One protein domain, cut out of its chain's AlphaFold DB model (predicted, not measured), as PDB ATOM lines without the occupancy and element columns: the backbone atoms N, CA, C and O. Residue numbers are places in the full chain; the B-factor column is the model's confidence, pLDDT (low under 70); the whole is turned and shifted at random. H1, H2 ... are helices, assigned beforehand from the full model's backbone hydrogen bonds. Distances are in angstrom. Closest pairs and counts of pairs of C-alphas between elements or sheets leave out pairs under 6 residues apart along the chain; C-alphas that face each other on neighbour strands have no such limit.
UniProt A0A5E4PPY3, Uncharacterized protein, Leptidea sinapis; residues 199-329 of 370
ATOM      1  N   HIS A 199      40.517  -2.755 -23.812       54.84
ATOM      2  CA  HIS A 199      41.606  -3.535 -24.401       54.84
ATOM      3  C   HIS A 199      42.670  -2.597 -24.995       54.84
ATOM      4  O   HIS A 199      42.388  -1.749 -25.849       54.84
ATOM      5  N   ARG A 200      43.926  -2.776 -24.572       58.16
ATOM      6  CA  ARG A 200      45.048  -1.873 -24.888       58.16
ATOM      7  C   ARG A 200      45.200  -1.592 -26.387       58.16
ATOM      8  O   ARG A 200      45.476  -0.456 -26.760       58.16
ATOM      9  N   ARG A 201      44.973  -2.592 -27.252       62.75
ATOM     10  CA  ARG A 201      45.068  -2.424 -28.718       62.75
ATOM     11  C   ARG A 201      43.975  -1.526 -29.296       62.75
ATOM     12  O   ARG A 201      44.224  -0.806 -30.258       62.75
ATOM     13  N   GLN A 202      42.774  -1.549 -28.728       63.00
ATOM     14  CA  GLN A 202      41.673  -0.711 -29.211       63.00
ATOM     15  C   GLN A 202      41.866   0.736 -28.782       63.00
ATOM     16  O   GLN A 202      41.669   1.622 -29.604       63.00
ATOM     17  N   LEU A 203      42.370   0.972 -27.565       64.81
ATOM     18  CA  LEU A 203      42.800   2.309 -27.152       64.81
ATOM     19  C   LEU A 203      43.918   2.841 -28.048       64.81
ATOM     20  O   LEU A 203      43.827   3.962 -28.524       64.81
ATOM     21  N   GLN A 204      44.919   2.017 -28.372       68.31
ATOM     22  CA  GLN A 204      45.977   2.402 -29.318       68.31
ATOM     23  C   GLN A 204      45.430   2.733 -30.712       68.31
ATOM     24  O   GLN A 204      45.883   3.685 -31.342       68.31
ATOM     25  N   THR A 205      44.459   1.956 -31.198       70.56
ATOM     26  CA  THR A 205      43.840   2.171 -32.514       70.56
ATOM     27  C   THR A 205      43.001   3.446 -32.530       70.56
ATOM     28  O   THR A 205      43.053   4.207 -33.493       70.56
ATOM     29  N   PHE A 206      42.263   3.709 -31.454       75.88
ATOM     30  CA  PHE A 206      41.486   4.929 -31.281       75.88
ATOM     31  C   PHE A 206      42.387   6.166 -31.160       75.88
ATOM     32  O   PHE A 206      42.180   7.145 -31.871       75.88
ATOM     33  N   ASP A 207      43.444   6.099 -30.350       80.06
ATOM     34  CA  ASP A 207      44.417   7.187 -30.202       80.06
ATOM     35  C   ASP A 207      45.118   7.484 -31.533       80.06
ATOM     36  O   ASP A 207      45.345   8.641 -31.884       80.06
ATOM     37  N   LEU A 208      45.404   6.446 -32.325       78.31
ATOM     38  CA  LEU A 208      45.904   6.606 -33.685       78.31
ATOM     39  C   LEU A 208      44.881   7.297 -34.596       78.31
ATOM     40  O   LEU A 208      45.260   8.195 -35.343       78.31
ATOM     41  N   ALA A 209      43.601   6.920 -34.529       78.69
ATOM     42  CA  ALA A 209      42.546   7.580 -35.295       78.69
ATOM     43  C   ALA A 209      42.427   9.071 -34.934       78.69
ATOM     44  O   ALA A 209      42.317   9.898 -35.837       78.69
ATOM     45  N   LEU A 210      42.542   9.432 -33.650       81.38
ATOM     46  CA  LEU A 210      42.560  10.832 -33.212       81.38
ATOM     47  C   LEU A 210      43.768  11.601 -33.767       81.38
ATOM     48  O   LEU A 210      43.610  12.725 -34.245       81.38
ATOM     49  N   ARG A 211      44.963  10.999 -33.774       81.69
ATOM     50  CA  ARG A 211      46.152  11.605 -34.404       81.69
ATOM     51  C   ARG A 211      45.944  11.804 -35.904       81.69
ATOM     52  O   ARG A 211      46.130  12.909 -36.410       81.69
ATOM     53  N   CYS A 212      45.464  10.784 -36.614       80.81
ATOM     54  CA  CYS A 212      45.120  10.902 -38.033       80.81
ATOM     55  C   CYS A 212      44.099  12.020 -38.281       80.81
ATOM     56  O   CYS A 212      44.275  12.804 -39.210       80.81
ATOM     57  N   LEU A 213      43.083  12.150 -37.426       83.44
ATOM     58  CA  LEU A 213      42.070  13.197 -37.531       83.44
ATOM     59  C   LEU A 213      42.681  14.601 -37.441       83.44
ATOM     60  O   LEU A 213      42.342  15.461 -38.252       83.44
ATOM     61  N   THR A 214      43.627  14.829 -36.520       84.00
ATOM     62  CA  THR A 214      44.340  16.119 -36.435       84.00
ATOM     63  C   THR A 214      45.163  16.426 -37.689       84.00
ATOM     64  O   THR A 214      45.189  17.569 -38.141       84.00
ATOM     65  N   HIS A 215      45.778  15.414 -38.309       82.31
ATOM     66  CA  HIS A 215      46.515  15.585 -39.562       82.31
ATOM     67  C   HIS A 215      45.593  15.854 -40.756       82.31
ATOM     68  O   HIS A 215      45.903  16.703 -41.587       82.31
ATOM     69  N   VAL A 216      44.448  15.171 -40.838       82.81
ATOM     70  CA  VAL A 216      43.446  15.398 -41.891       82.81
ATOM     71  C   VAL A 216      42.848  16.800 -41.775       82.81
ATOM     72  O   VAL A 216      42.755  17.497 -42.780       82.81
ATOM     73  N   LEU A 217      42.518  17.256 -40.563       83.62
ATOM     74  CA  LEU A 217      42.065  18.633 -40.320       83.62
ATOM     75  C   LEU A 217      43.112  19.666 -40.744       83.62
ATOM     76  O   LEU A 217      42.781  20.637 -41.421       83.62
ATOM     77  N   HIS A 218      44.382  19.439 -40.402       83.44
ATOM     78  CA  HIS A 218      45.479  20.295 -40.851       83.44
ATOM     79  C   HIS A 218      45.570  20.355 -42.386       83.44
ATOM     80  O   HIS A 218      45.686  21.437 -42.958       83.44
ATOM     81  N   LEU A 219      45.461  19.209 -43.066       80.69
ATOM     82  CA  LEU A 219      45.465  19.150 -44.528       80.69
ATOM     83  C   LEU A 219      44.259  19.867 -45.141       80.69
ATOM     84  O   LEU A 219      44.426  20.562 -46.139       80.69
ATOM     85  N   LEU A 220      43.064  19.751 -44.555       82.31
ATOM     86  CA  LEU A 220      41.881  20.484 -45.019       82.31
ATOM     87  C   LEU A 220      42.080  21.996 -44.936       82.31
ATOM     88  O   LEU A 220      41.815  22.699 -45.907       82.31
ATOM     89  N   LEU A 221      42.608  22.483 -43.812       82.75
ATOM     90  CA  LEU A 221      42.875  23.910 -43.614       82.75
ATOM     91  C   LEU A 221      43.939  24.437 -44.585       82.75
ATOM     92  O   LEU A 221      43.843  25.577 -45.031       82.75
ATOM     93  N   ARG A 222      44.921  23.605 -44.951       80.44
ATOM     94  CA  ARG A 222      45.953  23.956 -45.938       80.44
ATOM     95  C   ARG A 222      45.505  23.858 -47.391       80.44
ATOM     96  O   ARG A 222      46.040  24.568 -48.236       80.44
ATOM     97  N   THR A 223      44.582  22.952 -47.700       79.38
ATOM     98  CA  THR A 223      44.104  22.709 -49.073       79.38
ATOM     99  C   THR A 223      42.872  23.530 -49.438       79.38
ATOM    100  O   THR A 223      42.515  23.568 -50.616       79.38
ATOM    101  N   ALA A 224      42.240  24.198 -48.467       81.75
ATOM    102  CA  ALA A 224      41.148  25.135 -48.701       81.75
ATOM    103  C   ALA A 224      41.629  26.322 -49.554       81.75
ATOM    104  O   ALA A 224      42.537  27.059 -49.166       81.75
ATOM    105  N   ARG A 225      41.018  26.494 -50.729       77.38
ATOM    106  CA  ARG A 225      41.354  27.551 -51.697       77.38
ATOM    107  C   ARG A 225      40.439  28.766 -51.585       77.38
ATOM    108  O   ARG A 225      40.896  29.877 -51.834       77.38
ATOM    109  N   ASP A 226      39.202  28.542 -51.145       83.00
ATOM    110  CA  ASP A 226      38.155  29.560 -51.042       83.00
ATOM    111  C   ASP A 226      37.619  29.664 -49.609       83.00
ATOM    112  O   ASP A 226      37.617  28.678 -48.862       83.00
ATOM    113  N   ASP A 227      37.065  30.826 -49.257       83.69
ATOM    114  CA  ASP A 227      36.500  31.088 -47.924       83.69
ATOM    115  C   ASP A 227      35.417  30.070 -47.546       83.69
ATOM    116  O   ASP A 227      35.414  29.537 -46.442       83.69
ATOM    117  N   ARG A 228      34.587  29.648 -48.511       82.25
ATOM    118  CA  ARG A 228      33.574  28.597 -48.298       82.25
ATOM    119  C   ARG A 228      34.171  27.258 -47.854       82.25
ATOM    120  O   ARG A 228      33.566  26.553 -47.050       82.25
ATOM    121  N   GLN A 229      35.325  26.869 -48.398       83.81
ATOM    122  CA  GLN A 229      35.999  25.619 -48.026       83.81
ATOM    123  C   GLN A 229      36.641  25.732 -46.644       83.81
ATOM    124  O   GLN A 229      36.656  24.754 -45.889       83.81
ATOM    125  N   ARG A 230      37.136  26.927 -46.305       84.31
ATOM    126  CA  ARG A 230      37.613  27.260 -44.963       84.31
ATOM    127  C   ARG A 230      36.486  27.158 -43.943       84.31
ATOM    128  O   ARG A 230      36.603  26.352 -43.026       84.31
ATOM    129  N   ASP A 231      35.362  27.827 -44.184       84.69
ATOM    130  CA  ASP A 231      34.185  27.806 -43.307       84.69
ATOM    131  C   ASP A 231      33.666  26.381 -43.076       84.69
ATOM    132  O   ASP A 231      33.340  25.990 -41.955       84.69
ATOM    133  N   GLN A 232      33.616  25.560 -44.131       82.94
ATOM    134  CA  GLN A 232      33.221  24.152 -44.020       82.94
ATOM    135  C   GLN A 232      34.189  23.344 -43.154       82.94
ATOM    136  O   GLN A 232      33.763  22.507 -42.355       82.94
ATOM    137  N   THR A 233      35.486  23.598 -43.303       83.69
ATOM    138  CA  THR A 233      36.528  22.923 -42.528       83.69
ATOM    139  C   THR A 233      36.469  23.342 -41.060       83.69
ATOM    140  O   THR A 233      36.525  22.486 -40.179       83.69
ATOM    141  N   GLU A 234      36.280  24.631 -40.781       86.56
ATOM    142  CA  GLU A 234      36.130  25.170 -39.426       86.56
ATOM    143  C   GLU A 234      34.839  24.687 -38.755       86.56
ATOM    144  O   GLU A 234      34.854  24.290 -37.589       86.56
ATOM    145  N   ALA A 235      33.729  24.609 -39.494       83.62
ATOM    146  CA  ALA A 235      32.493  24.006 -39.005       83.62
ATOM    147  C   ALA A 235      32.672  22.514 -38.672       83.62
ATOM    148  O   ALA A 235      32.133  22.028 -37.671       83.62
ATOM    149  N   GLY A 236      33.451  21.787 -39.482       80.12
ATOM    150  CA  GLY A 236      33.855  20.408 -39.216       80.12
ATOM    151  C   GLY A 236      34.715  20.290 -37.957       80.12
ATOM    152  O   GLY A 236      34.397  19.498 -37.069       80.12
ATOM    153  N   ALA A 237      35.747  21.125 -37.829       85.62
ATOM    154  CA  ALA A 237      36.604  21.195 -36.648       85.62
ATOM    155  C   ALA A 237      35.782  21.479 -35.383       85.62
ATOM    156  O   ALA A 237      35.879  20.732 -34.410       85.62
ATOM    157  N   ARG A 238      34.889  22.476 -35.426       83.75
ATOM    158  CA  ARG A 238      33.955  22.805 -34.342       83.75
ATOM    159  C   ARG A 238      33.095  21.609 -33.955       83.75
ATOM    160  O   ARG A 238      32.961  21.309 -32.773       83.75
ATOM    161  N   ARG A 239      32.524  20.896 -34.928       80.94
ATOM    162  CA  ARG A 239      31.696  19.712 -34.656       80.94
ATOM    163  C   ARG A 239      32.479  18.651 -33.891       80.94
ATOM    164  O   ARG A 239      31.975  18.133 -32.903       80.94
ATOM    165  N   VAL A 240      33.703  18.358 -34.320       80.06
ATOM    166  CA  VAL A 240      34.545  17.346 -33.674       80.06
ATOM    167  C   VAL A 240      35.031  17.810 -32.295       80.06
ATOM    168  O   VAL A 240      35.039  17.017 -31.356       80.06
ATOM    169  N   VAL A 241      35.371  19.091 -32.124       82.62
ATOM    170  CA  VAL A 241      35.707  19.670 -30.811       82.62
ATOM    171  C   VAL A 241      34.544  19.508 -29.831       82.62
ATOM    172  O   VAL A 241      34.747  19.065 -28.702       82.62
ATOM    173  N   LEU A 242      33.315  19.774 -30.282       77.12
ATOM    174  CA  LEU A 242      32.105  19.620 -29.472       77.12
ATOM    175  C   LEU A 242      31.788  18.160 -29.106       77.12
ATOM    176  O   LEU A 242      31.062  17.934 -28.140       77.12
ATOM    177  N   LEU A 243      32.345  17.168 -29.815       75.06
ATOM    178  CA  LEU A 243      32.258  15.759 -29.403       75.06
ATOM    179  C   LEU A 243      33.108  15.455 -28.159       75.06
ATOM    180  O   LEU A 243      32.928  14.399 -27.557       75.06
ATOM    181  N   GLY A 244      34.029  16.345 -27.769       72.25
ATOM    182  CA  GLY A 244      34.812  16.205 -26.540       72.25
ATOM    183  C   GLY A 244      35.740  14.986 -26.534       72.25
ATOM    184  O   GLY A 244      35.951  14.376 -25.488       72.25
ATOM    185  N   LEU A 245      36.265  14.600 -27.700       81.12
ATOM    186  CA  LEU A 245      37.103  13.411 -27.848       81.12
ATOM    187  C   LEU A 245      38.423  13.554 -27.077       81.12
ATOM    188  O   LEU A 245      39.115  14.569 -27.192       81.12
ATOM    189  N   ARG A 246      38.786  12.504 -26.330       81.75
ATOM    190  CA  ARG A 246      40.036  12.415 -25.565       81.75
ATOM    191  C   ARG A 246      40.755  11.108 -25.843       81.75
ATOM    192  O   ARG A 246      40.113  10.065 -25.892       81.75
ATOM    193  N   SER A 247      42.077  11.175 -25.954       81.88
ATOM    194  CA  SER A 247      42.958  10.009 -26.032       81.88
ATOM    195  C   SER A 247      42.720   9.059 -24.855       81.88
ATOM    196  O   SER A 247      42.678   9.469 -23.692       81.88
ATOM    197  N   GLY A 248      42.564   7.775 -25.154       72.44
ATOM    198  CA  GLY A 248      42.346   6.717 -24.182       72.44
ATOM    199  C   GLY A 248      43.553   6.512 -23.273       72.44
ATOM    200  O   GLY A 248      43.379   6.287 -22.074       72.44
ATOM    201  N   GLN A 249      44.776   6.634 -23.794       71.88
ATOM    202  CA  GLN A 249      45.988   6.460 -22.986       71.88
ATOM    203  C   GLN A 249      46.373   7.714 -22.213       71.88
ATOM    204  O   GLN A 249      46.669   7.630 -21.026       71.88
ATOM    205  N   THR A 250      46.355   8.869 -22.875       76.75
ATOM    206  CA  THR A 250      46.942  10.102 -22.333       76.75
ATOM    207  C   THR A 250      45.903  11.107 -21.840       76.75
ATOM    208  O   THR A 250      46.227  12.006 -21.074       76.75
ATOM    209  N   GLY A 251      44.634  10.965 -22.237       78.06
ATOM    210  CA  GLY A 251      43.585  11.953 -21.956       78.06
ATOM    211  C   GLY A 251      43.670  13.224 -22.803       78.06
ATOM    212  O   GLY A 251      42.862  14.133 -22.605       78.06
ATOM    213  N   ASP A 252      44.623  13.286 -23.736       84.94
ATOM    214  CA  ASP A 252      44.848  14.423 -24.626       84.94
ATOM    215  C   ASP A 252      43.591  14.739 -25.443       84.94
ATOM    216  O   ASP A 252      43.036  13.864 -26.113       84.94
ATOM    217  N   SER A 253      43.157  16.000 -25.415       87.81
ATOM    218  CA  SER A 253      42.164  16.503 -26.372       87.81
ATOM    219  C   SER A 253      42.794  16.697 -27.757       87.81
ATOM    220  O   SER A 253      44.017  16.680 -27.910       87.81
ATOM    221  N   LEU A 254      41.979  16.959 -28.780       87.19
ATOM    222  CA  LEU A 254      42.495  17.325 -30.107       87.19
ATOM    223  C   LEU A 254      43.437  18.534 -30.060       87.19
ATOM    224  O   LEU A 254      44.407  18.571 -30.811       87.19
ATOM    225  N   LEU A 255      43.197  19.481 -29.148       87.62
ATOM    226  CA  LEU A 255      44.073  20.637 -28.964       87.62
ATOM    227  C   LEU A 255      45.407  20.242 -28.318       87.62
ATOM    228  O   LEU A 255      46.443  20.742 -28.738       87.62
ATOM    229  N   HIS A 256      45.409  19.297 -27.370       87.62
ATOM    230  CA  HIS A 256      46.652  18.743 -26.817       87.62
ATOM    231  C   HIS A 256      47.469  18.037 -27.900       87.62
ATOM    232  O   HIS A 256      48.675  18.240 -27.998       87.62
ATOM    233  N   LEU A 257      46.809  17.241 -28.747       86.25
ATOM    234  CA  LEU A 257      47.456  16.554 -29.864       86.25
ATOM    235  C   LEU A 257      47.987  17.544 -30.912       86.25
ATOM    236  O   LEU A 257      49.051  17.314 -31.474       86.25
ATOM    237  N   ALA A 258      47.285  18.648 -31.172       84.81
ATOM    238  CA  ALA A 258      47.762  19.706 -32.066       84.81
ATOM    239  C   ALA A 258      48.939  20.502 -31.464       84.81
ATOM    240  O   ALA A 258      49.857  20.890 -32.184       84.81
ATOM    241  N   ALA A 259      48.933  20.715 -30.145       81.69
ATOM    242  CA  ALA A 259      49.984  21.416 -29.410       81.69
ATOM    243  C   ALA A 259      51.262  20.577 -29.222       81.69
ATOM    244  O   ALA A 259      52.376  21.106 -29.251       81.69
ATOM    245  N   SER A 260      51.101  19.267 -29.023       78.62
ATOM    246  CA  SER A 260      52.173  18.344 -28.647       78.62
ATOM    247  C   SER A 260      53.079  17.996 -29.819       78.62
ATOM    248  O   SER A 260      52.657  17.275 -30.720       78.62
ATOM    249  N   SER A 261      54.360  18.383 -29.741       64.69
ATOM    250  CA  SER A 261      55.433  18.093 -30.718       64.69
ATOM    251  C   SER A 261      55.618  16.601 -31.068       64.69
ATOM    252  O   SER A 261      56.308  16.257 -32.031       64.69
ATOM    253  N   LEU A 262      54.975  15.705 -30.312       64.81
ATOM    254  CA  LEU A 262      54.985  14.254 -30.487       64.81
ATOM    255  C   LEU A 262      53.943  13.741 -31.492       64.81
ATOM    256  O   LEU A 262      54.024  12.587 -31.918       64.81
ATOM    257  N   ASN A 263      52.989  14.575 -31.904       65.94
ATOM    258  CA  ASN A 263      51.990  14.244 -32.916       65.94
ATOM    259  C   ASN A 263      52.511  14.515 -34.340       65.94
ATOM    260  O   ASN A 263      52.001  15.364 -35.063       65.94
ATOM    261  N   THR A 264      53.584  13.833 -34.736       66.38
ATOM    262  CA  THR A 264      54.098  13.874 -36.116       66.38
ATOM    263  C   THR A 264      53.483  12.761 -36.959       66.38
ATOM    264  O   THR A 264      53.245  11.658 -36.470       66.38
ATOM    265  N   VAL A 265      53.344  12.983 -38.269       60.41
ATOM    266  CA  VAL A 265      52.929  11.908 -39.191       60.41
ATOM    267  C   VAL A 265      53.882  10.705 -39.099       60.41
ATOM    268  O   VAL A 265      53.446   9.558 -39.154       60.41
ATOM    269  N   HIS A 266      55.175  10.953 -38.856       59.06
ATOM    270  CA  HIS A 266      56.165   9.903 -38.622       59.06
ATOM    271  C   HIS A 266      55.829   9.054 -37.391       59.06
ATOM    272  O   HIS A 266      55.880   7.834 -37.471       59.06
ATOM    273  N   THR A 267      55.470   9.648 -36.250       59.00
ATOM    274  CA  THR A 267      55.098   8.881 -35.047       59.00
ATOM    275  C   THR A 267      53.792   8.109 -35.237       59.00
ATOM    276  O   THR A 267      53.678   6.984 -34.748       59.00
ATOM    277  N   ALA A 268      52.839   8.646 -36.003       59.47
ATOM    278  CA  ALA A 268      51.598   7.949 -36.344       59.47
ATOM    279  C   ALA A 268      51.823   6.761 -37.308       59.47
ATOM    280  O   ALA A 268      51.285   5.676 -37.087       59.47
ATOM    281  N   LEU A 269      52.650   6.930 -38.346       57.78
ATOM    282  CA  LEU A 269      52.964   5.879 -39.326       57.78
ATOM    283  C   LEU A 269      53.969   4.846 -38.793       57.78
ATOM    284  O   LEU A 269      53.848   3.657 -39.101       57.78
ATOM    285  N   ALA A 270      54.925   5.262 -37.957       58.47
ATOM    286  CA  ALA A 270      55.903   4.371 -37.329       58.47
ATOM    287  C   ALA A 270      55.223   3.371 -36.392       58.47
ATOM    288  O   ALA A 270      55.608   2.206 -36.369       58.47
ATOM    289  N   ALA A 271      54.148   3.778 -35.707       57.22
ATOM    290  CA  ALA A 271      53.326   2.875 -34.903       57.22
ATOM    291  C   ALA A 271      52.713   1.711 -35.714       57.22
ATOM    292  O   ALA A 271      52.310   0.710 -35.128       57.22
ATOM    293  N   ARG A 272      52.652   1.821 -37.050       56.97
ATOM    294  CA  ARG A 272      52.186   0.762 -37.962       56.97
ATOM    295  C   ARG A 272      53.314   0.065 -38.730       56.97
ATOM    296  O   ARG A 272      53.019  -0.744 -39.601       56.97
ATOM    297  N   GLY A 273      54.580   0.395 -38.459       57.56
ATOM    298  CA  GLY A 273      55.724  -0.120 -39.222       57.56
ATOM    299  C   GLY A 273      55.789   0.394 -40.667       57.56
ATOM    300  O   GLY A 273      56.471  -0.197 -41.493       57.56
ATOM    301  N   LEU A 274      55.072   1.481 -40.977       57.91
ATOM    302  CA  LEU A 274      54.943   2.041 -42.328       57.91
ATOM    303  C   LEU A 274      55.744   3.338 -42.516       57.91
ATOM    304  O   LEU A 274      55.626   3.982 -43.555       57.91
ATOM    305  N   ALA A 275      56.521   3.764 -41.517       54.88
ATOM    306  CA  ALA A 275      57.294   4.999 -41.607       54.88
ATOM    307  C   ALA A 275      58.554   4.800 -42.471       54.88
ATOM    308  O   ALA A 275      59.413   3.992 -42.114       54.88
ATOM    309  N   PRO A 276      58.727   5.566 -43.563       56.97
ATOM    310  CA  PRO A 276      60.015   5.644 -44.230       56.97
ATOM    311  C   PRO A 276      61.022   6.342 -43.307       56.97
ATOM    312  O   PRO A 276      60.724   7.410 -42.765       56.97
ATOM    313  N   GLN A 277      62.236   5.783 -43.208       52.38
ATOM    314  CA  GLN A 277      63.359   6.264 -42.376       52.38
ATOM    315  C   GLN A 277      63.750   7.741 -42.621       52.38
ATOM    316  O   GLN A 277      64.488   8.336 -41.841       52.38
ATOM    317  N   ARG A 278      63.276   8.341 -43.721       50.75
ATOM    318  CA  ARG A 278      63.554   9.720 -44.149       50.75
ATOM    319  C   ARG A 278      62.283  10.494 -44.517       50.75
ATOM    320  O   ARG A 278      62.269  11.233 -45.496       50.75
ATOM    321  N   SER A 279      61.196  10.325 -43.767       51.12
ATOM    322  CA  SER A 279      60.032  11.207 -43.928       51.12
ATOM    323  C   SER A 279      60.230  12.513 -43.144       51.12
ATOM    324  O   SER A 279      60.649  12.473 -41.982       51.12
ATOM    325  N   PRO A 280      59.953  13.688 -43.745       52.91
ATOM    326  CA  PRO A 280      59.969  14.940 -43.003       52.91
ATOM    327  C   PRO A 280      58.967  14.847 -41.849       52.91
ATOM    328  O   PRO A 280      57.869  14.305 -42.002       52.91
ATOM    329  N   ARG A 281      59.341  15.374 -40.678       55.56
ATOM    330  CA  ARG A 281      58.429  15.505 -39.535       55.56
ATOM    331  C   ARG A 281      57.376  16.560 -39.875       55.56
ATOM    332  O   ARG A 281      57.499  17.713 -39.480       55.56
ATOM    333  N   VAL A 282      56.362  16.171 -40.646       55.22
ATOM    334  CA  VAL A 282      55.200  17.015 -40.923       55.22
ATOM    335  C   VAL A 282      54.400  17.079 -39.633       55.22
ATOM    336  O   VAL A 282      53.799  16.093 -39.193       55.22
ATOM    337  N   PHE A 283      54.511  18.226 -38.980       57.00
ATOM    338  CA  PHE A 283      53.932  18.487 -37.682       57.00
ATOM    339  C   PHE A 283      52.689  19.385 -37.849       57.00
ATOM    340  O   PHE A 283      52.774  20.387 -38.556       57.00
ATOM    341  N   PRO A 284      51.544  19.079 -37.214       58.62
ATOM    342  CA  PRO A 284      50.325  19.882 -37.293       58.62
ATOM    343  C   PRO A 284      50.333  21.152 -36.400       58.62
ATOM    344  O   PRO A 284      49.269  21.705 -36.148       58.62
ATOM    345  N   SER A 285      51.495  21.678 -35.964       54.25
ATOM    346  CA  SER A 285      51.656  22.967 -35.217       54.25
ATOM    347  C   SER A 285      51.582  24.148 -36.167       54.25
ATOM    348  O   SER A 285      52.301  25.143 -36.013       54.25
ATOM    349  N   GLU A 286      50.764  24.056 -37.199       62.28
ATOM    350  CA  GLU A 286      50.450  25.278 -37.889       62.28
ATOM    351  C   GLU A 286      49.471  26.043 -37.012       62.28
ATOM    352  O   GLU A 286      48.448  25.506 -36.584       62.28
ATOM    353  N   HIS A 287      49.824  27.296 -36.736       71.19
ATOM    354  CA  HIS A 287      48.994  28.281 -36.047       71.19
ATOM    355  C   HIS A 287      47.517  28.172 -36.451       71.19
ATOM    356  O   HIS A 287      46.642  28.151 -35.596       71.19
ATOM    357  N   VAL A 288      47.274  27.949 -37.744       78.50
ATOM    358  CA  VAL A 288      45.956  27.794 -38.363       78.50
ATOM    359  C   VAL A 288      45.124  26.646 -37.766       78.50
ATOM    360  O   VAL A 288      43.934  26.830 -37.533       78.50
ATOM    361  N   LEU A 289      45.703  25.469 -37.483       83.50
ATOM    362  CA  LEU A 289      44.940  24.366 -36.873       83.50
ATOM    363  C   LEU A 289      44.571  24.690 -35.427       83.50
ATOM    364  O   LEU A 289      43.445  24.445 -35.003       83.50
ATOM    365  N   VAL A 290      45.526  25.224 -34.667       84.19
ATOM    366  CA  VAL A 290      45.310  25.590 -33.265       84.19
ATOM    367  C   VAL A 290      44.232  26.671 -33.169       84.19
ATOM    368  O   VAL A 290      43.296  26.516 -32.391       84.19
ATOM    369  N   GLU A 291      44.293  27.701 -34.012       83.56
ATOM    370  CA  GLU A 291      43.259  28.736 -34.100       83.56
ATOM    371  C   GLU A 291      41.895  28.174 -34.489       83.56
ATOM    372  O   GLU A 291      40.912  28.494 -33.828       83.56
ATOM    373  N   ALA A 292      41.823  27.294 -35.493       84.69
ATOM    374  CA  ALA A 292      40.562  26.680 -35.902       84.69
ATOM    375  C   ALA A 292      39.934  25.843 -34.772       84.69
ATOM    376  O   ALA A 292      38.722  25.879 -34.561       84.69
ATOM    377  N   LEU A 293      40.748  25.110 -34.002       87.69
ATOM    378  CA  LEU A 293      40.268  24.356 -32.841       87.69
ATOM    379  C   LEU A 293      39.792  25.289 -31.716       87.69
ATOM    380  O   LEU A 293      38.754  25.023 -31.109       87.69
ATOM    381  N   LEU A 294      40.510  26.384 -31.455       85.25
ATOM    382  CA  LEU A 294      40.147  27.386 -30.446       85.25
ATOM    383  C   LEU A 294      38.866  28.140 -30.828       85.25
ATOM    384  O   LEU A 294      37.954  28.242 -30.008       85.25
ATOM    385  N   ALA A 295      38.741  28.578 -32.082       81.81
ATOM    386  CA  ALA A 295      37.519  29.164 -32.636       81.81
ATOM    387  C   ALA A 295      36.343  28.170 -32.599       81.81
ATOM    388  O   ALA A 295      35.195  28.550 -32.366       81.81
ATOM    389  N   GLY A 296      36.636  26.874 -32.747       79.88
ATOM    390  CA  GLY A 296      35.691  25.774 -32.571       79.88
ATOM    391  C   GLY A 296      35.263  25.503 -31.120       79.88
ATOM    392  O   GLY A 296      34.392  24.660 -30.907       79.88
ATOM    393  N   GLY A 297      35.827  26.208 -30.134       79.75
ATOM    394  CA  GLY A 297      35.489  26.075 -28.714       79.75
ATOM    395  C   GLY A 297      36.390  25.120 -27.928       79.75
ATOM    396  O   GLY A 297      35.984  24.633 -26.874       79.75
ATOM    397  N   ALA A 298      37.592  24.807 -28.420       85.44
ATOM    398  CA  ALA A 298      38.559  24.040 -27.643       85.44
ATOM    399  C   ALA A 298      39.130  24.893 -26.499       85.44
ATOM    400  O   ALA A 298      39.346  26.093 -26.642       85.44
ATOM    401  N   HIS A 299      39.412  24.258 -25.364       84.38
ATOM    402  CA  HIS A 299      39.900  24.936 -24.164       84.38
ATOM    403  C   HIS A 299      41.398  24.701 -23.971       84.38
ATOM    404  O   HIS A 299      41.841  23.551 -23.928       84.38
ATOM    405  N   LEU A 300      42.164  25.783 -23.800       84.25
ATOM    406  CA  LEU A 300      43.604  25.732 -23.506       84.25
ATOM    407  C   LEU A 300      43.909  25.140 -22.132       84.25
ATOM    408  O   LEU A 300      44.930  24.482 -21.963       84.25
ATOM    409  N   ASP A 301      43.007  25.378 -21.186       80.75
ATOM    410  CA  ASP A 301      43.180  25.084 -19.765       80.75
ATOM    411  C   ASP A 301      42.656  23.701 -19.358       80.75
ATOM    412  O   ASP A 301      42.706  23.335 -18.187       80.75
ATOM    413  N   GLN A 302      42.121  22.925 -20.304       82.06
ATOM    414  CA  GLN A 302      41.722  21.552 -20.015       82.06
ATOM    415  C   GLN A 302      42.950  20.705 -19.720       82.06
ATOM    416  O   GLN A 302      43.916  20.753 -20.473       82.06
ATOM    417  N   LEU A 303      42.855  19.878 -18.684       82.75
ATOM    418  CA  LEU A 303      43.923  18.977 -18.277       82.75
ATOM    419  C   LEU A 303      43.755  17.595 -18.915       82.75
ATOM    420  O   LEU A 303      42.636  17.119 -19.150       82.75
ATOM    421  N   ASN A 304      44.880  16.953 -19.214       82.88
ATOM    422  CA  ASN A 304      44.937  15.545 -19.600       82.88
ATOM    423  C   ASN A 304      45.126  14.632 -18.365       82.88
ATOM    424  O   ASN A 304      45.115  15.101 -17.229       82.88
ATOM    425  N   LYS A 305      45.304  13.316 -18.562       81.62
ATOM    426  CA  LYS A 305      45.507  12.361 -17.445       81.62
ATOM    427  C   LYS A 305      46.813  12.581 -16.674       81.62
ATOM    428  O   LYS A 305      46.980  12.022 -15.600       81.62
ATOM    429  N   PHE A 306      47.732  13.358 -17.237       80.12
ATOM    430  CA  PHE A 306      49.009  13.722 -16.631       80.12
ATOM    431  C   PHE A 306      48.994  15.150 -16.079       80.12
ATOM    432  O   PHE A 306      50.060  15.710 -15.845       80.12
ATOM    433  N   SER A 307      47.809  15.756 -15.942       81.81
ATOM    434  CA  SER A 307      47.628  17.128 -15.463       81.81
ATOM    435  C   SER A 307      48.386  18.186 -16.270       81.81
ATOM    436  O   SER A 307      48.675  19.256 -15.754       81.81
ATOM    437  N   ASN A 308      48.682  17.910 -17.543       83.69
ATOM    438  CA  ASN A 308      49.220  18.913 -18.458       83.69
ATOM    439  C   ASN A 308      48.069  19.594 -19.190       83.69
ATOM    440  O   ASN A 308      47.140  18.911 -19.638       83.69
ATOM    441  N   SER A 309      48.166  20.909 -19.363       86.25
ATOM    442  CA  SER A 309      47.235  21.671 -20.197       86.25
ATOM    443  C   SER A 309      47.739  21.822 -21.635       86.25
ATOM    444  O   SER A 309      48.942  21.844 -21.908       86.25
ATOM    445  N   ALA A 310      46.827  21.979 -22.598       85.56
ATOM    446  CA  ALA A 310      47.223  22.267 -23.976       85.56
ATOM    447  C   ALA A 310      47.969  23.611 -24.084       85.56
ATOM    448  O   ALA A 310      48.871  23.749 -24.910       85.56
ATOM    449  N   GLY A 311      47.628  24.581 -23.227       83.38
ATOM    450  CA  GLY A 311      48.339  25.852 -23.105       83.38
ATOM    451  C   GLY A 311      49.802  25.685 -22.682       83.38
ATOM    452  O   GLY A 311      50.677  26.293 -23.297       83.38
ATOM    453  N   GLU A 312      50.089  24.825 -21.700       82.56
ATOM    454  CA  GLU A 312      51.464  24.485 -21.299       82.56
ATOM    455  C   GLU A 312      52.235  23.811 -22.433       82.56
ATOM    456  O   GLU A 312      53.371  24.188 -22.722       82.56
ATOM    457  N   LEU A 313      51.604  22.862 -23.133       82.44
ATOM    458  CA  LEU A 313      52.223  22.190 -24.277       82.44
ATOM    459  C   LEU A 313      52.555  23.172 -25.410       82.44
ATOM    460  O   LEU A 313      53.621  23.062 -26.015       82.44
ATOM    461  N   LEU A 314      51.685  24.153 -25.674       81.31
ATOM    462  CA  LEU A 314      51.950  25.225 -26.640       81.31
ATOM    463  C   LEU A 314      53.085  26.143 -26.181       81.31
ATOM    464  O   LEU A 314      53.946  26.475 -26.990       81.31
ATOM    465  N   ALA A 315      53.116  26.524 -24.902       78.44
ATOM    466  CA  ALA A 315      54.167  27.381 -24.351       78.44
ATOM    467  C   ALA A 315      55.552  26.711 -24.393       78.44
ATOM    468  O   ALA A 315      56.561  27.371 -24.646       78.44
ATOM    469  N   LEU A 316      55.606  25.392 -24.185       76.56
ATOM    470  CA  LEU A 316      56.828  24.593 -24.310       76.56
ATOM    471  C   LEU A 316      57.251  24.395 -25.774       76.56
ATOM    472  O   LEU A 316      58.435  24.197 -26.069       76.56
ATOM    473  N   ASN A 317      56.304  24.464 -26.709       73.69
ATOM    474  CA  ASN A 317      56.559  24.283 -28.127       73.69
ATOM    475  C   ASN A 317      57.006  25.598 -28.785       73.69
ATOM    476  O   ASN A 317      56.208  26.341 -29.347       73.69
ATOM    477  N   ARG A 318      58.321  25.849 -28.796       64.19
ATOM    478  CA  ARG A 318      58.933  27.049 -29.414       64.19
ATOM    479  C   ARG A 318      58.617  27.238 -30.906       64.19
ATOM    480  O   ARG A 318      58.826  28.330 -31.429       64.19
ATOM    481  N   ALA A 319      58.157  26.196 -31.601       63.16
ATOM    482  CA  ALA A 319      57.744  26.285 -33.001       63.16
ATOM    483  C   ALA A 319      56.298  26.789 -33.166       63.16
ATOM    484  O   ALA A 319      55.932  27.255 -34.247       63.16
ATOM    485  N   ALA A 320      55.477  26.721 -32.114       63.97
ATOM    486  CA  ALA A 320      54.124  27.250 -32.126       63.97
ATOM    487  C   ALA A 320      54.172  28.782 -32.016       63.97
ATOM    488  O   ALA A 320      54.590  29.343 -31.009       63.97
ATOM    489  N   ARG A 321      53.714  29.482 -33.059       66.25
ATOM    490  CA  ARG A 321      53.600  30.955 -33.070       66.25
ATOM    491  C   ARG A 321      52.310  31.470 -32.419       66.25
ATOM    492  O   ARG A 321      51.933  32.616 -32.630       66.25
ATOM    493  N   VAL A 322      51.599  30.616 -31.686       68.81
ATOM    494  CA  VAL A 322      50.303  30.943 -31.081       68.81
ATOM    495  C   VAL A 322      50.564  31.538 -29.706       68.81
ATOM    496  O   VAL A 322      51.308  30.954 -28.926       68.81
ATOM    497  N   CYS A 323      49.951  32.679 -29.393       72.19
ATOM    498  CA  CYS A 323      50.001  33.262 -28.054       72.19
ATOM    499  C   CYS A 323      48.793  32.759 -27.247       72.19
ATOM    500  O   CYS A 323      47.689  33.260 -27.475       72.19
ATOM    501  N   PRO A 324      48.951  31.807 -26.302       69.44
ATOM    502  CA  PRO A 324      47.814  31.210 -25.598       69.44
ATOM    503  C   PRO A 324      46.956  32.257 -24.878       69.44
ATOM    504  O   PRO A 324      45.734  32.188 -24.919       69.44
ATOM    505  N   ALA A 325      47.589  33.304 -24.334       70.00
ATOM    506  CA  ALA A 325      46.914  34.397 -23.635       70.00
ATOM    507  C   ALA A 325      45.872  35.145 -24.489       70.00
ATOM    508  O   ALA A 325      44.914  35.679 -23.940       70.00
ATOM    509  N   ARG A 326      46.020  35.171 -25.822       73.31
ATOM    510  CA  ARG A 326      45.034  35.798 -26.726       73.31
ATOM    511  C   ARG A 326      43.768  34.966 -26.908       73.31
ATOM    512  O   ARG A 326      42.756  35.498 -27.348       73.31
ATOM    513  N   HIS A 327      43.834  33.677 -26.592       71.19
ATOM    514  CA  HIS A 327      42.761  32.722 -26.850       71.19
ATOM    515  C   HIS A 327      42.196  32.094 -25.574       71.19
ATOM    516  O   HIS A 327      41.315  31.242 -25.660       71.19
ATOM    517  N   THR A 328      42.665  32.508 -24.395       75.12
ATOM    518  CA  THR A 328      42.057  32.117 -23.122       75.12
ATOM    519  C   THR A 328      40.881  33.049 -22.823       75.12
ATOM    520  O   THR A 328      41.097  34.218 -22.498       75.12
ATOM    521  N   PRO A 329      39.620  32.587 -22.919       77.94
ATOM    522  CA  PRO A 329      38.484  33.443 -22.618       77.94
ATOM    523  C   PRO A 329      38.418  33.721 -21.112       77.94
ATOM    524  O   PRO A 329      38.802  32.883 -20.290       77.94
TER     525      PRO A 329
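What this domain is: This is residues 199 to 329 of the 370 residues of an uncharacterized protein of Leptidea sinapis (UniProt A0A5E4PPY3). One long helix, H1, runs along one side of the domain; H2 folds back beside its last part as a helical hairpin, while the short helices H3 and H5 cross it, H3 near the middle of the whole. H4 packs beside residues 208 to 215 of H1, and H6 packs on H3 and is apart from H1, with long loops between H2 and H3, H4 and H5, and H5 and H6. The printed part has 131 residues with six named helices, H1 to H6 in that order along the chain, and no named strand: the class is all helix. It is compact, with a radius of gyration of the C-alphas of 14.3 A, and rounded, spanning 37 by 36 by 29 A.

Where its parts are: H1, residues 200 to 223, is the longest helix at 34.5 A from first to last C-alpha; C-alpha 200 is at (45.048, -1.873, -24.888) and C-alpha 223 at (44.104, 22.709, -49.073). H2, residues 227 to 242, is 22.2 A long. H5, residues 287 to 295, measures 12.0 A. The shorter helices are H3, residues 254 to 259, 8.6 A; H4, residues 265 to 270, 8.3 A; and H6, residues 310 to 316, 9.9 A, with C-alpha 316 at (56.828, 24.593, -24.310).

How they stand to each other: H1 is the hub, touching H2, H3, H4 and H5. H1 and H2 form a hairpin, opposite ways at a shallow tilt of 23 degrees, with residues 217 to 221 of H1 touching H2; their closest C-alphas, Leu 221 and Arg 230, are 6.4 A apart. Residues 208 to 215 of H1 touch H4, opposite ways at a shallow tilt of 31 degrees; the closest C-alphas are Leu 208 and Ala 268, 6.4 A. H5 touches H1 about perpendicular, at 74 degrees, closest at C-alphas His 218 and Leu 289, 5.7 A. H3 touches H1 at a steep tilt of 69.7 degrees, only just short of about perpendicular, closest at C-alphas Thr 214 and Ala 258, 6.6 A. H5 also touches H2, closest at C-alphas Glu 234 and Ala 292, 5.9 A. H3 and H6 touch, the same way at a shallow tilt of 10 degrees, with C-alphas His 256 and Ala 310 closest at 4.6 A. H6 is apart from H1, H2, H4 and H5. In H1, H2, H3, H4, H5 and H6 every O i to N i+4 pair is within hydrogen-bond range.

The domain as a whole: The two C-alphas farthest apart, those of His 199 and Asp 226, are 42.6 A apart. The printed part has no cut. The links H2 to H3, H4 to H5 and H5 to H6 are long. The mean pLDDT of the printed part is 74.9; residues 199 to 204, 261 to 286, 318 to 322 and 324 are under 70.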